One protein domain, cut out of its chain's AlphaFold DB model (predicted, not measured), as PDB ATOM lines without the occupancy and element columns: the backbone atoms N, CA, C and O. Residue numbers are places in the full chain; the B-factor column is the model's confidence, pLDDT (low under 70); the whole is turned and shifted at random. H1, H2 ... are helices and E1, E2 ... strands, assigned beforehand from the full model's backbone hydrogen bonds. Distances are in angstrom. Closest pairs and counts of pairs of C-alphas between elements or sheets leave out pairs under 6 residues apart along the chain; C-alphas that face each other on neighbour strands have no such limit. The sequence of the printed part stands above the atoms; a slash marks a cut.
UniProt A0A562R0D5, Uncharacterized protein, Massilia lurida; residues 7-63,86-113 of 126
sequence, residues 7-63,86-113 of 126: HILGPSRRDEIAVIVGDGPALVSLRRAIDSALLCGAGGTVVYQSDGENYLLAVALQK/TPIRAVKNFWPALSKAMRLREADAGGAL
ATOM      1  N   HIS A   7      37.787  -2.091  29.615       82.50
ATOM      2  CA  HIS A   7      38.353  -2.883  28.529       82.50
ATOM      3  C   HIS A   7      37.602  -4.208  28.378       82.50
ATOM      4  O   HIS A   7      37.364  -4.924  29.354       82.50
ATOM      5  N   ILE A   8      37.274  -4.567  27.138       79.50
ATOM      6  CA  ILE A   8      36.665  -5.853  26.795       79.50
ATOM      7  C   ILE A   8      37.595  -6.565  25.816       79.50
ATOM      8  O   ILE A   8      37.789  -6.111  24.690       79.50
ATOM      9  N   LEU A   9      38.140  -7.697  26.246       77.56
ATOM     10  CA  LEU A   9      38.800  -8.671  25.391       77.56
ATOM     11  C   LEU A   9      37.770  -9.745  25.031       77.56
ATOM     12  O   LEU A   9      37.349 -10.529  25.882       77.56
ATOM     13  N   GLY A  10      37.323  -9.744  23.777       70.00
ATOM     14  CA  GLY A  10      36.434 -10.780  23.258       70.00
ATOM     15  C   GLY A  10      37.225 -12.028  22.852       70.00
ATOM     16  O   GLY A  10      38.318 -11.883  22.304       70.00
ATOM     17  N   PRO A  11      36.677 -13.239  23.046       63.16
ATOM     18  CA  PRO A  11      37.326 -14.446  22.563       63.16
ATOM     19  C   PRO A  11      37.291 -14.429  21.032       63.16
ATOM     20  O   PRO A  11      36.232 -14.280  20.410       63.16
ATOM     21  N   SER A  12      38.455 -14.547  20.397       64.81
ATOM     22  CA  SER A  12      38.511 -14.795  18.957       64.81
ATOM     23  C   SER A  12      38.117 -16.250  18.673       64.81
ATOM     24  O   SER A  12      38.113 -17.083  19.573       64.81
ATOM     25  N   ARG A  13      37.864 -16.617  17.406       59.38
ATOM     26  CA  ARG A  13      37.660 -18.034  17.014       59.38
ATOM     27  C   ARG A  13      38.785 -18.977  17.477       59.38
ATOM     28  O   ARG A  13      38.615 -20.188  17.393       59.38
ATOM     29  N   ARG A  14      39.940 -18.432  17.859       60.22
ATOM     30  CA  ARG A  14      41.149 -19.165  18.242       60.22
ATOM     31  C   ARG A  14      41.636 -18.833  19.647       60.22
ATOM     32  O   ARG A  14      42.660 -19.371  20.042       60.22
ATOM     33  N   ASP A  15      40.958 -17.927  20.345       66.06
ATOM     34  CA  ASP A  15      41.364 -17.511  21.679       66.06
ATOM     35  C   ASP A  15      40.372 -18.071  22.693       66.06
ATOM     36  O   ASP A  15      39.159 -17.938  22.527       66.06
ATOM     37  N   GLU A  16      40.894 -18.739  23.716       74.94
ATOM     38  CA  GLU A  16      40.088 -19.397  24.750       74.94
ATOM     39  C   GLU A  16      39.703 -18.427  25.871       74.94
ATOM     40  O   GLU A  16      38.885 -18.756  26.732       74.94
ATOM     41  N   ILE A  17      40.281 -17.223  25.866       75.12
ATOM     42  CA  ILE A  17      40.150 -16.264  26.954       75.12
ATOM     43  C   ILE A  17      39.316 -15.064  26.501       75.12
ATOM     44  O   ILE A  17      39.586 -14.414  25.494       75.12
ATOM     45  N   ALA A  18      38.309 -14.743  27.310       81.88
ATOM     46  CA  ALA A  18      37.566 -13.494  27.257       81.88
ATOM     47  C   ALA A  18      37.751 -12.766  28.589       81.88
ATOM     48  O   ALA A  18      37.625 -13.385  29.647       81.88
ATOM     49  N   VAL A  19      38.033 -11.465  28.559       84.62
ATOM     50  CA  VAL A  19      38.267 -10.676  29.777       84.62
ATOM     51  C   VAL A  19      37.458  -9.391  29.734       84.62
ATOM     52  O   VAL A  19      37.395  -8.714  28.714       84.62
ATOM     53  N   ILE A  20      36.866  -9.035  30.869       90.06
ATOM     54  CA  ILE A  20      36.294  -7.715  31.115       90.06
ATOM     55  C   ILE A  20      37.110  -7.097  32.249       90.06
ATOM     56  O   ILE A  20      37.128  -7.634  33.355       90.06
ATOM     57  N   VAL A  21      37.802  -5.995  31.974       90.81
ATOM     58  CA  VAL A  21      38.638  -5.276  32.945       90.81
ATOM     59  C   VAL A  21      38.106  -3.863  33.059       90.81
ATOM     60  O   VAL A  21      37.914  -3.214  32.046       90.81
ATOM     61  N   GLY A  22      37.883  -3.352  34.259       90.69
ATOM     62  CA  GLY A  22      37.476  -1.963  34.426       90.69
ATOM     63  C   GLY A  22      37.673  -1.474  35.845       90.69
ATOM     64  O   GLY A  22      37.931  -2.272  36.749       90.69
ATOM     65  N   ASP A  23      37.546  -0.166  36.033       91.38
ATOM     66  CA  ASP A  23      37.487   0.411  37.371       91.38
ATOM     67  C   ASP A  23      36.152   0.084  38.069       91.38
ATOM     68  O   ASP A  23      35.200  -0.432  37.474       91.38
ATOM     69  N   GLY A  24      36.087   0.353  39.377       91.38
ATOM     70  CA  GLY A  24      34.898   0.067  40.185       91.38
ATOM     71  C   GLY A  24      33.609   0.674  39.607       91.38
ATOM     72  O   GLY A  24      32.645  -0.067  39.390       91.38
ATOM     73  N   PRO A  25      33.563   1.995  39.341       90.50
ATOM     74  CA  PRO A  25      32.414   2.643  38.711       90.50
ATOM     75  C   PRO A  25      31.983   2.007  37.380       90.50
ATOM     76  O   PRO A  25      30.793   1.740  37.198       90.50
ATOM     77  N   ALA A  26      32.918   1.698  36.483       91.31
ATOM     78  CA  ALA A  26      32.614   1.102  35.189       91.31
ATOM     79  C   ALA A  26      32.018  -0.308  35.318       91.31
ATOM     80  O   ALA A  26      31.030  -0.628  34.651       91.31
ATOM     81  N   LEU A  27      32.552  -1.139  36.220       93.75
ATOM     82  CA  LEU A  27      31.994  -2.467  36.498       93.75
ATOM     83  C   LEU A  27      30.584  -2.384  37.107       93.75
ATOM     84  O   LEU A  27      29.723  -3.210  36.794       93.75
ATOM     85  N   VAL A  28      30.301  -1.366  37.927       94.12
ATOM     86  CA  VAL A  28      28.946  -1.106  38.444       94.12
ATOM     87  C   VAL A  28      27.993  -0.675  37.325       94.12
ATOM     88  O   VAL A  28      26.860  -1.163  37.273       94.12
ATOM     89  N   SER A  29      28.427   0.196  36.413       92.19
ATOM     90  CA  SER A  29      27.636   0.613  35.247       92.19
ATOM     91  C   SER A  29      27.332  -0.572  34.323       92.19
ATOM     92  O   SER A  29      26.177  -0.775  33.934       92.19
ATOM     93  N   LEU A  30      28.324  -1.434  34.068       94.12
ATOM     94  CA  LEU A  30      28.132  -2.689  33.340       94.12
ATOM     95  C   LEU A  30      27.122  -3.605  34.042       94.12
ATOM     96  O   LEU A  30      26.195  -4.100  33.401       94.12
ATOM     97  N   ARG A  31      27.251  -3.797  35.360       96.12
ATOM     98  CA  ARG A  31      26.296  -4.593  36.141       96.12
ATOM     99  C   ARG A  31      24.869  -4.070  35.980       96.12
ATOM    100  O   ARG A  31      23.974  -4.854  35.690       96.12
ATOM    101  N   ARG A  32      24.649  -2.757  36.093       96.00
ATOM    102  CA  ARG A  32      23.316  -2.150  35.908       96.00
ATOM    103  C   ARG A  32      22.763  -2.382  34.502       96.00
ATOM    104  O   ARG A  32      21.563  -2.617  34.347       96.00
ATOM    105  N   ALA A  33      23.614  -2.327  33.477       96.12
ATOM    106  CA  ALA A  33      23.212  -2.646  32.111       96.12
ATOM    107  C   ALA A  33      22.778  -4.118  31.988       96.12
ATOM    108  O   ALA A  33      21.728  -4.391  31.409       96.12
ATOM    109  N   ILE A  34      23.527  -5.049  32.584       96.94
ATOM    110  CA  ILE A  34      23.176  -6.475  32.627       96.94
ATOM    111  C   ILE A  34      21.862  -6.694  33.382       96.94
ATOM    112  O   ILE A  34      20.951  -7.312  32.835       96.94
ATOM    113  N   ASP A  35      21.722  -6.135  34.584       98.12
ATOM    114  CA  ASP A  35      20.512  -6.253  35.406       98.12
ATOM    115  C   ASP A  35      19.279  -5.741  34.643       98.12
ATOM    116  O   ASP A  35      18.233  -6.389  34.609       98.12
ATOM    117  N   SER A  36      19.415  -4.611  33.941       97.50
ATOM    118  CA  SER A  36      18.360  -4.094  33.068       97.50
ATOM    119  C   SER A  36      18.026  -5.054  31.925       97.50
ATOM    120  O   SER A  36      16.851  -5.269  31.632       97.50
ATOM    121  N   ALA A  37      19.032  -5.624  31.262       97.25
ATOM    122  CA  ALA A  37      18.807  -6.571  30.175       97.25
ATOM    123  C   ALA A  37      18.093  -7.837  30.657       97.25
ATOM    124  O   ALA A  37      17.186  -8.319  29.982       97.25
ATOM    125  N   LEU A  38      18.448  -8.338  31.841       97.25
ATOM    126  CA  LEU A  38      17.789  -9.483  32.468       97.25
ATOM    127  C   LEU A  38      16.337  -9.174  32.849       97.25
ATOM    128  O   LEU A  38      15.468 -10.023  32.664       97.25
ATOM    129  N   LEU A  39      16.065  -7.960  33.336       97.25
ATOM    130  CA  LEU A  39      14.731  -7.562  33.780       97.25
ATOM    131  C   LEU A  39      13.762  -7.298  32.619       97.25
ATOM    132  O   LEU A  39      12.617  -7.739  32.661       97.25
ATOM    133  N   CYS A  40      14.185  -6.545  31.600       96.19
ATOM    134  CA  CYS A  40      13.285  -6.059  30.545       96.19
ATOM    135  C   CYS A  40      13.728  -6.402  29.119       96.19
ATOM    136  O   CYS A  40      13.116  -5.957  28.149       96.19
ATOM    137  N   GLY A  41      14.780  -7.200  28.970       95.81
ATOM    138  CA  GLY A  41      15.305  -7.638  27.681       95.81
ATOM    139  C   GLY A  41      16.432  -6.767  27.131       95.81
ATOM    140  O   GLY A  41      17.197  -7.235  26.290       95.81
ATOM    141  N   ALA A  42      16.571  -5.522  27.599       96.94
ATOM    142  CA  ALA A  42      17.540  -4.567  27.072       96.94
ATOM    143  C   ALA A  42      18.216  -3.718  28.157       96.94
ATOM    144  O   ALA A  42      17.583  -3.172  29.063       96.94
ATOM    145  N   GLY A  43      19.521  -3.553  28.005       96.94
ATOM    146  CA  GLY A  43      20.393  -2.729  28.819       96.94
ATOM    147  C   GLY A  43      21.386  -1.975  27.947       96.94
ATOM    148  O   GLY A  43      21.566  -2.275  26.768       96.94
ATOM    149  N   GLY A  44      22.036  -0.979  28.531       94.69
ATOM    150  CA  GLY A  44      23.092  -0.251  27.851       94.69
ATOM    151  C   GLY A  44      23.901   0.578  28.831       94.69
ATOM    152  O   GLY A  44      23.398   0.923  29.899       94.69
ATOM    153  N   THR A  45      25.137   0.875  28.459       92.81
ATOM    154  CA  THR A  45      26.016   1.816  29.157       92.81
ATOM    155  C   THR A  45      26.973   2.458  28.157       92.81
ATOM    156  O   THR A  45      27.208   1.911  27.077       92.81
ATOM    157  N   VAL A  46      27.512   3.621  28.503       90.38
ATOM    158  CA  VAL A  46      28.670   4.209  27.820       90.38
ATOM    159  C   VAL A  46      29.922   3.695  28.520       90.38
ATOM    160  O   VAL A  46      29.911   3.517  29.740       90.38
ATOM    161  N   VAL A  47      30.964   3.387  27.753       87.88
ATOM    162  CA  VAL A  47      32.249   2.909  28.276       87.88
ATOM    163  C   VAL A  47      33.388   3.684  27.636       87.88
ATOM    164  O   VAL A  47      33.281   4.042  26.464       87.88
ATOM    165  N   TYR A  48      34.463   3.907  28.389       87.31
ATOM    166  CA  TYR A  48      35.676   4.561  27.906       87.31
ATOM    167  C   TYR A  48      36.855   3.593  27.951       87.31
ATOM    168  O   TYR A  48      36.996   2.805  28.894       87.31
ATOM    169  N   GLN A  49      37.684   3.654  26.917       85.94
ATOM    170  CA  GLN A  49      38.959   2.955  26.845       85.94
ATOM    171  C   GLN A  49      40.092   3.845  27.365       85.94
ATOM    172  O   GLN A  49      39.931   5.050  27.554       85.94
ATOM    173  N   SER A  50      41.254   3.241  27.620       87.19
ATOM    174  CA  SER A  50      42.419   3.949  28.169       87.19
ATOM    175  C   SER A  50      42.986   5.043  27.258       87.19
ATOM    176  O   SER A  50      43.766   5.864  27.725       87.19
ATOM    177  N   ASP A  51      42.652   5.030  25.968       85.56
ATOM    178  CA  ASP A  51      43.027   6.058  24.988       85.56
ATOM    179  C   ASP A  51      42.039   7.240  24.938       85.56
ATOM    180  O   ASP A  51      42.254   8.190  24.187       85.56
ATOM    181  N   GLY A  52      40.982   7.206  25.757       82.00
ATOM    182  CA  GLY A  52      39.948   8.235  25.828       82.00
ATOM    183  C   GLY A  52      38.807   8.047  24.825       82.00
ATOM    184  O   GLY A  52      37.834   8.807  24.863       82.00
ATOM    185  N   GLU A  53      38.864   7.038  23.948       82.81
ATOM    186  CA  GLU A  53      37.744   6.739  23.062       82.81
ATOM    187  C   GLU A  53      36.572   6.128  23.836       82.81
ATOM    188  O   GLU A  53      36.744   5.313  24.749       82.81
ATOM    189  N   ASN A  54      35.350   6.514  23.455       84.69
ATOM    190  CA  ASN A  54      34.135   5.957  24.037       84.69
ATOM    191  C   ASN A  54      33.386   5.054  23.068       84.69
ATOM    192  O   ASN A  54      33.350   5.267  21.856       84.69
ATOM    193  N   TYR A  55      32.715   4.068  23.648       85.00
ATOM    194  CA  TYR A  55      31.886   3.126  22.928       85.00
ATOM    195  C   TYR A  55      30.544   2.976  23.632       85.00
ATOM    196  O   TYR A  55      30.425   3.000  24.859       85.00
ATOM    197  N   LEU A  56      29.501   2.800  22.828       89.62
ATOM    198  CA  LEU A  56      28.195   2.403  23.327       89.62
ATOM    199  C   LEU A  56      28.193   0.894  23.532       89.62
ATOM    200  O   LEU A  56      28.261   0.136  22.563       89.62
ATOM    201  N   LEU A  57      28.057   0.456  24.779       91.75
ATOM    202  CA  LEU A  57      27.883  -0.952  25.088       91.75
ATOM    203  C   LEU A  57      26.392  -1.263  25.211       91.75
ATOM    204  O   LEU A  57      25.751  -0.943  26.211       91.75
ATOM    205  N   ALA A  58      25.837  -1.893  24.178       93.38
ATOM    206  CA  ALA A  58      24.477  -2.419  24.184       93.38
ATOM    207  C   ALA A  58      24.461  -3.834  24.780       93.38
ATOM    208  O   ALA A  58      25.190  -4.711  24.320       93.38
ATOM    209  N   VAL A  59      23.596  -4.075  25.767       95.06
ATOM    210  CA  VAL A  59      23.419  -5.390  26.396       95.06
ATOM    211  C   VAL A  59      22.018  -5.896  26.068       95.06
ATOM    212  O   VAL A  59      21.027  -5.387  26.584       95.06
ATOM    213  N   ALA A  60      21.917  -6.875  25.174       95.81
ATOM    214  CA  ALA A  60      20.643  -7.433  24.731       95.81
ATOM    215  C   ALA A  60      20.476  -8.860  25.257       95.81
ATOM    216  O   ALA A  60      21.315  -9.722  25.002       95.81
ATOM    217  N   LEU A  61      19.368  -9.126  25.948       95.69
ATOM    218  CA  LEU A  61      19.006 -10.484  26.332       95.69
ATOM    219  C   LEU A  61      18.398 -11.206  25.131       95.69
ATOM    220  O   LEU A  61      17.454 -10.717  24.508       95.69
ATOM    221  N   GLN A  62      18.885 -12.408  24.861       92.94
ATOM    222  CA  GLN A  62      18.334 -13.317  23.869       92.94
ATOM    223  C   GLN A  62      18.238 -14.705  24.498       92.94
ATOM    224  O   GLN A  62      19.195 -15.182  25.099       92.94
ATOM    225  N   LYS A  63      17.068 -15.341  24.379       90.44
ATOM    226  CA  LYS A  63      16.789 -16.628  25.040       90.44
ATOM    227  C   LYS A  63      17.669 -17.762  24.508       90.44
ATOM    228  O   LYS A  63      18.054 -18.639  25.270       90.44
ATOM    229  N   THR A  86      20.764 -16.425  11.987       86.75
ATOM    230  CA  THR A  86      20.237 -15.156  12.497       86.75
ATOM    231  C   THR A  86      21.372 -14.148  12.664       86.75
ATOM    232  O   THR A  86      22.218 -14.335  13.536       86.75
ATOM    233  N   PRO A  87      21.416 -13.049  11.896       88.44
ATOM    234  CA  PRO A  87      22.423 -12.023  12.130       88.44
ATOM    235  C   PRO A  87      22.202 -11.374  13.499       88.44
ATOM    236  O   PRO A  87      21.064 -11.122  13.891       88.44
ATOM    237  N   ILE A  88      23.280 -11.041  14.213       90.00
ATOM    238  CA  ILE A  88      23.208 -10.456  15.566       90.00
ATOM    239  C   ILE A  88      22.331  -9.197  15.638       90.00
ATOM    240  O   ILE A  88      21.632  -8.978  16.622       90.00
ATOM    241  N   ARG A  89      22.287  -8.403  14.561       90.00
ATOM    242  CA  ARG A  89      21.443  -7.200  14.458       90.00
ATOM    243  C   ARG A  89      19.941  -7.503  14.337       90.00
ATOM    244  O   ARG A  89      19.134  -6.596  14.503       90.00
ATOM    245  N   ALA A  90      19.566  -8.747  14.040       90.12
ATOM    246  CA  ALA A  90      18.181  -9.217  13.985       90.12
ATOM    247  C   ALA A  90      17.708  -9.859  15.303       90.12
ATOM    248  O   ALA A  90      16.559 -10.286  15.400       90.12
ATOM    249  N   VAL A  91      18.564  -9.926  16.330       92.25
ATOM    250  CA  VAL A  91      18.151 -10.346  17.673       92.25
ATOM    251  C   VAL A  91      17.089  -9.382  18.208       92.25
ATOM    252  O   VAL A  91      17.259  -8.164  18.142       92.25
ATOM    253  N   LYS A  92      16.004  -9.926  18.779       92.81
ATOM    254  CA  LYS A  92      14.803  -9.178  19.200       92.81
ATOM    255  C   LYS A  92      15.123  -7.910  20.000       92.81
ATOM    256  O   LYS A  92      14.544  -6.859  19.746       92.81
ATOM    257  N   ASN A  93      16.044  -8.014  20.957       94.75
ATOM    258  CA  ASN A  93      16.377  -6.924  21.874       94.75
ATOM    259  C   ASN A  93      17.623  -6.118  21.467       94.75
ATOM    260  O   ASN A  93      18.041  -5.237  22.216       94.75
ATOM    261  N   PHE A  94      18.193  -6.372  20.282       94.00
ATOM    262  CA  PHE A  94      19.373  -5.657  19.788       94.00
ATOM    263  C   PHE A  94      19.123  -4.148  19.686       94.00
ATOM    264  O   PHE A  94      19.830  -3.350  20.300       94.00
ATOM    265  N   TRP A  95      18.087  -3.751  18.943       94.38
ATOM    266  CA  TRP A  95      17.771  -2.338  18.730       94.38
ATOM    267  C   TRP A  95      17.331  -1.622  20.011       94.38
ATOM    268  O   TRP A  95      17.884  -0.559  20.283       94.38
ATOM    269  N   PRO A  96      16.443  -2.191  20.853       95.00
ATOM    270  CA  PRO A  96      16.143  -1.610  22.161       95.00
ATOM    271  C   PRO A  96      17.384  -1.361  23.032       95.00
ATOM    272  O   PRO A  96      17.496  -0.297  23.642       95.00
ATOM    273  N   ALA A  97      18.332  -2.304  23.070       94.69
ATOM    274  CA  ALA A  97      19.575  -2.158  23.827       94.69
ATOM    275  C   ALA A  97      20.472  -1.053  23.249       94.69
ATOM    276  O   ALA A  97      20.966  -0.200  23.990       94.69
ATOM    277  N   LEU A  98      20.624  -1.009  21.922       92.81
ATOM    278  CA  LEU A  98      21.406   0.027  21.247       92.81
ATOM    279  C   LEU A  98      20.811   1.422  21.462       92.81
ATOM    280  O   LEU A  98      21.534   2.342  21.834       92.81
ATOM    281  N   SER A  99      19.495   1.577  21.302       93.25
ATOM    282  CA  SER A  99      18.808   2.843  21.575       93.25
ATOM    283  C   SER A  99      18.978   3.283  23.028       93.25
ATOM    284  O   SER A  99      19.125   4.474  23.295       93.25
ATOM    285  N   LYS A 100      18.988   2.341  23.980       92.19
ATOM    286  CA  LYS A 100      19.225   2.656  25.392       92.19
ATOM    287  C   LYS A 100      20.645   3.169  25.629       92.19
ATOM    288  O   LYS A 100      20.800   4.178  26.308       92.19
ATOM    289  N   ALA A 101      21.653   2.531  25.035       90.44
ATOM    290  CA  ALA A 101      23.032   3.005  25.112       90.44
ATOM    291  C   ALA A 101      23.194   4.398  24.466       90.44
ATOM    292  O   ALA A 101      23.809   5.279  25.059       90.44
ATOM    293  N   MET A 102      22.574   4.636  23.303       91.38
ATOM    294  CA  MET A 102      22.607   5.939  22.618       91.38
ATOM    295  C   MET A 102      22.061   7.080  23.486       91.38
ATOM    296  O   MET A 102      22.714   8.115  23.599       91.38
ATOM    297  N   ARG A 103      20.918   6.872  24.154       90.56
ATOM    298  CA  ARG A 103      20.319   7.876  25.053       90.56
ATOM    299  C   ARG A 103      21.209   8.219  26.248       90.56
ATOM    300  O   ARG A 103      21.195   9.356  26.704       90.56
ATOM    301  N   LEU A 104      21.972   7.253  26.762       85.94
ATOM    302  CA  LEU A 104      22.904   7.504  27.866       85.94
ATOM    303  C   LEU A 104      24.052   8.414  27.422       85.94
ATOM    304  O   LEU A 104      24.368   9.368  28.120       85.94
ATOM    305  N   ARG A 105      24.591   8.201  26.217       83.31
ATOM    306  CA  ARG A 105      25.609   9.097  25.647       83.31
ATOM    307  C   ARG A 105      25.088  10.511  25.412       83.31
ATOM    308  O   ARG A 105      25.818  11.470  25.626       83.31
ATOM    309  N   GLU A 106      23.841  10.656  24.970       83.50
ATOM    310  CA  GLU A 106      23.207  11.976  24.831       83.50
ATOM    311  C   GLU A 106      23.056  12.680  26.184       83.50
ATOM    312  O   GLU A 106      23.307  13.881  26.274       83.50
ATOM    313  N   ALA A 107      22.701  11.944  27.241       77.69
ATOM    314  CA  ALA A 107      22.624  12.487  28.596       77.69
ATOM    315  C   ALA A 107      24.002  12.932  29.121       77.69
ATOM    316  O   ALA A 107      24.104  14.016  29.696       77.69
ATOM    317  N   ASP A 108      25.059  12.159  28.859       69.31
ATOM    318  CA  ASP A 108      26.435  12.522  29.224       69.31
ATOM    319  C   ASP A 108      26.914  13.775  28.462       69.31
ATOM    320  O   ASP A 108      27.477  14.698  29.054       69.31
ATOM    321  N   ALA A 109      26.620  13.866  27.159       64.25
ATOM    322  CA  ALA A 109      26.955  15.032  26.338       64.25
ATOM    323  C   ALA A 109      26.146  16.289  26.725       64.25
ATOM    324  O   ALA A 109      26.676  17.401  26.740       64.25
ATOM    325  N   GLY A 110      24.865  16.122  27.071       54.03
ATOM    326  CA  GLY A 110      23.999  17.202  27.549       54.03
ATOM    327  C   GLY A 110      24.390  17.716  28.938       54.03
ATOM    328  O   GLY A 110      24.296  18.917  29.197       54.03
ATOM    329  N   GLY A 111      24.897  16.839  29.811       48.56
ATOM    330  CA  GLY A 111      25.455  17.209  31.115       48.56
ATOM    331  C   GLY A 111      26.726  18.058  31.002       48.56
ATOM    332  O   GLY A 111      26.878  19.034  31.736       48.56
ATOM    333  N   ALA A 112      27.594  17.754  30.032       47.44
ATOM    334  CA  ALA A 112      28.787  18.553  29.749       47.44
ATOM    335  C   ALA A 112      28.440  19.983  29.288       47.44
ATOM    336  O   ALA A 112      29.047  20.942  29.766       47.44
ATOM    337  N   LEU A 113      27.410  20.155  28.449       45.91
ATOM    338  CA  LEU A 113      26.942  21.479  28.007       45.91
ATOM    339  C   LEU A 113      26.260  22.287  29.126       45.91
ATOM    340  O   LEU A 113      26.357  23.513  29.140       45.91
TER     341      LEU A 113
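Overview. This is residues 7 to 63 and 86 to 113 of the 126 residues of an uncharacterized protein of Massilia lurida (UniProt A0A562R0D5). The hairpin E3 and E4 forms the middle, with helices H1 and H2 packed on its two sides and a smaller hairpin, E1 and E2, at one end. The printed part has 85 residues, in order E1, E2, H1, E3, E4, H2, mixed in class, with two antiparallel two-stranded sheets. It is compact, radius of gyration of the C-alphas 13.7 A, spanning 42 by 29 by 20 A.

Arrangement. Start at E3, residues 42 to 48, antiparallel to E4, residues 54 to 60; N 45 and O 57 are within hydrogen-bond range, 3.0 A. E3's closest C-alphas to H1, residues 24 to 40, are Gly 43 and Ala 33, 4.3 A; to H2, residues 94 to 113, Gly 44 and Ala 101, 4.3 A. In both helices every O i to N i+4 pair is within range. Further out, E1, residues 7 to 9, pairs antiparallel with E2, residues 19 to 22: N 9 and O 19, 2.8 A.

Along the chain. Find H1 beginning at C-alpha 24 (34.898, 0.067, 40.185) and running 24.4 A; H2 runs 29.3 A to C-alpha 113 (26.942, 21.479, 28.007).

Size, cuts and confidence. Residues 64 to 85 are cut out, C-alphas 63 and 86 being 13.1 A apart. Confidence is under 70 at residues 11 to 15 and 108 to 113.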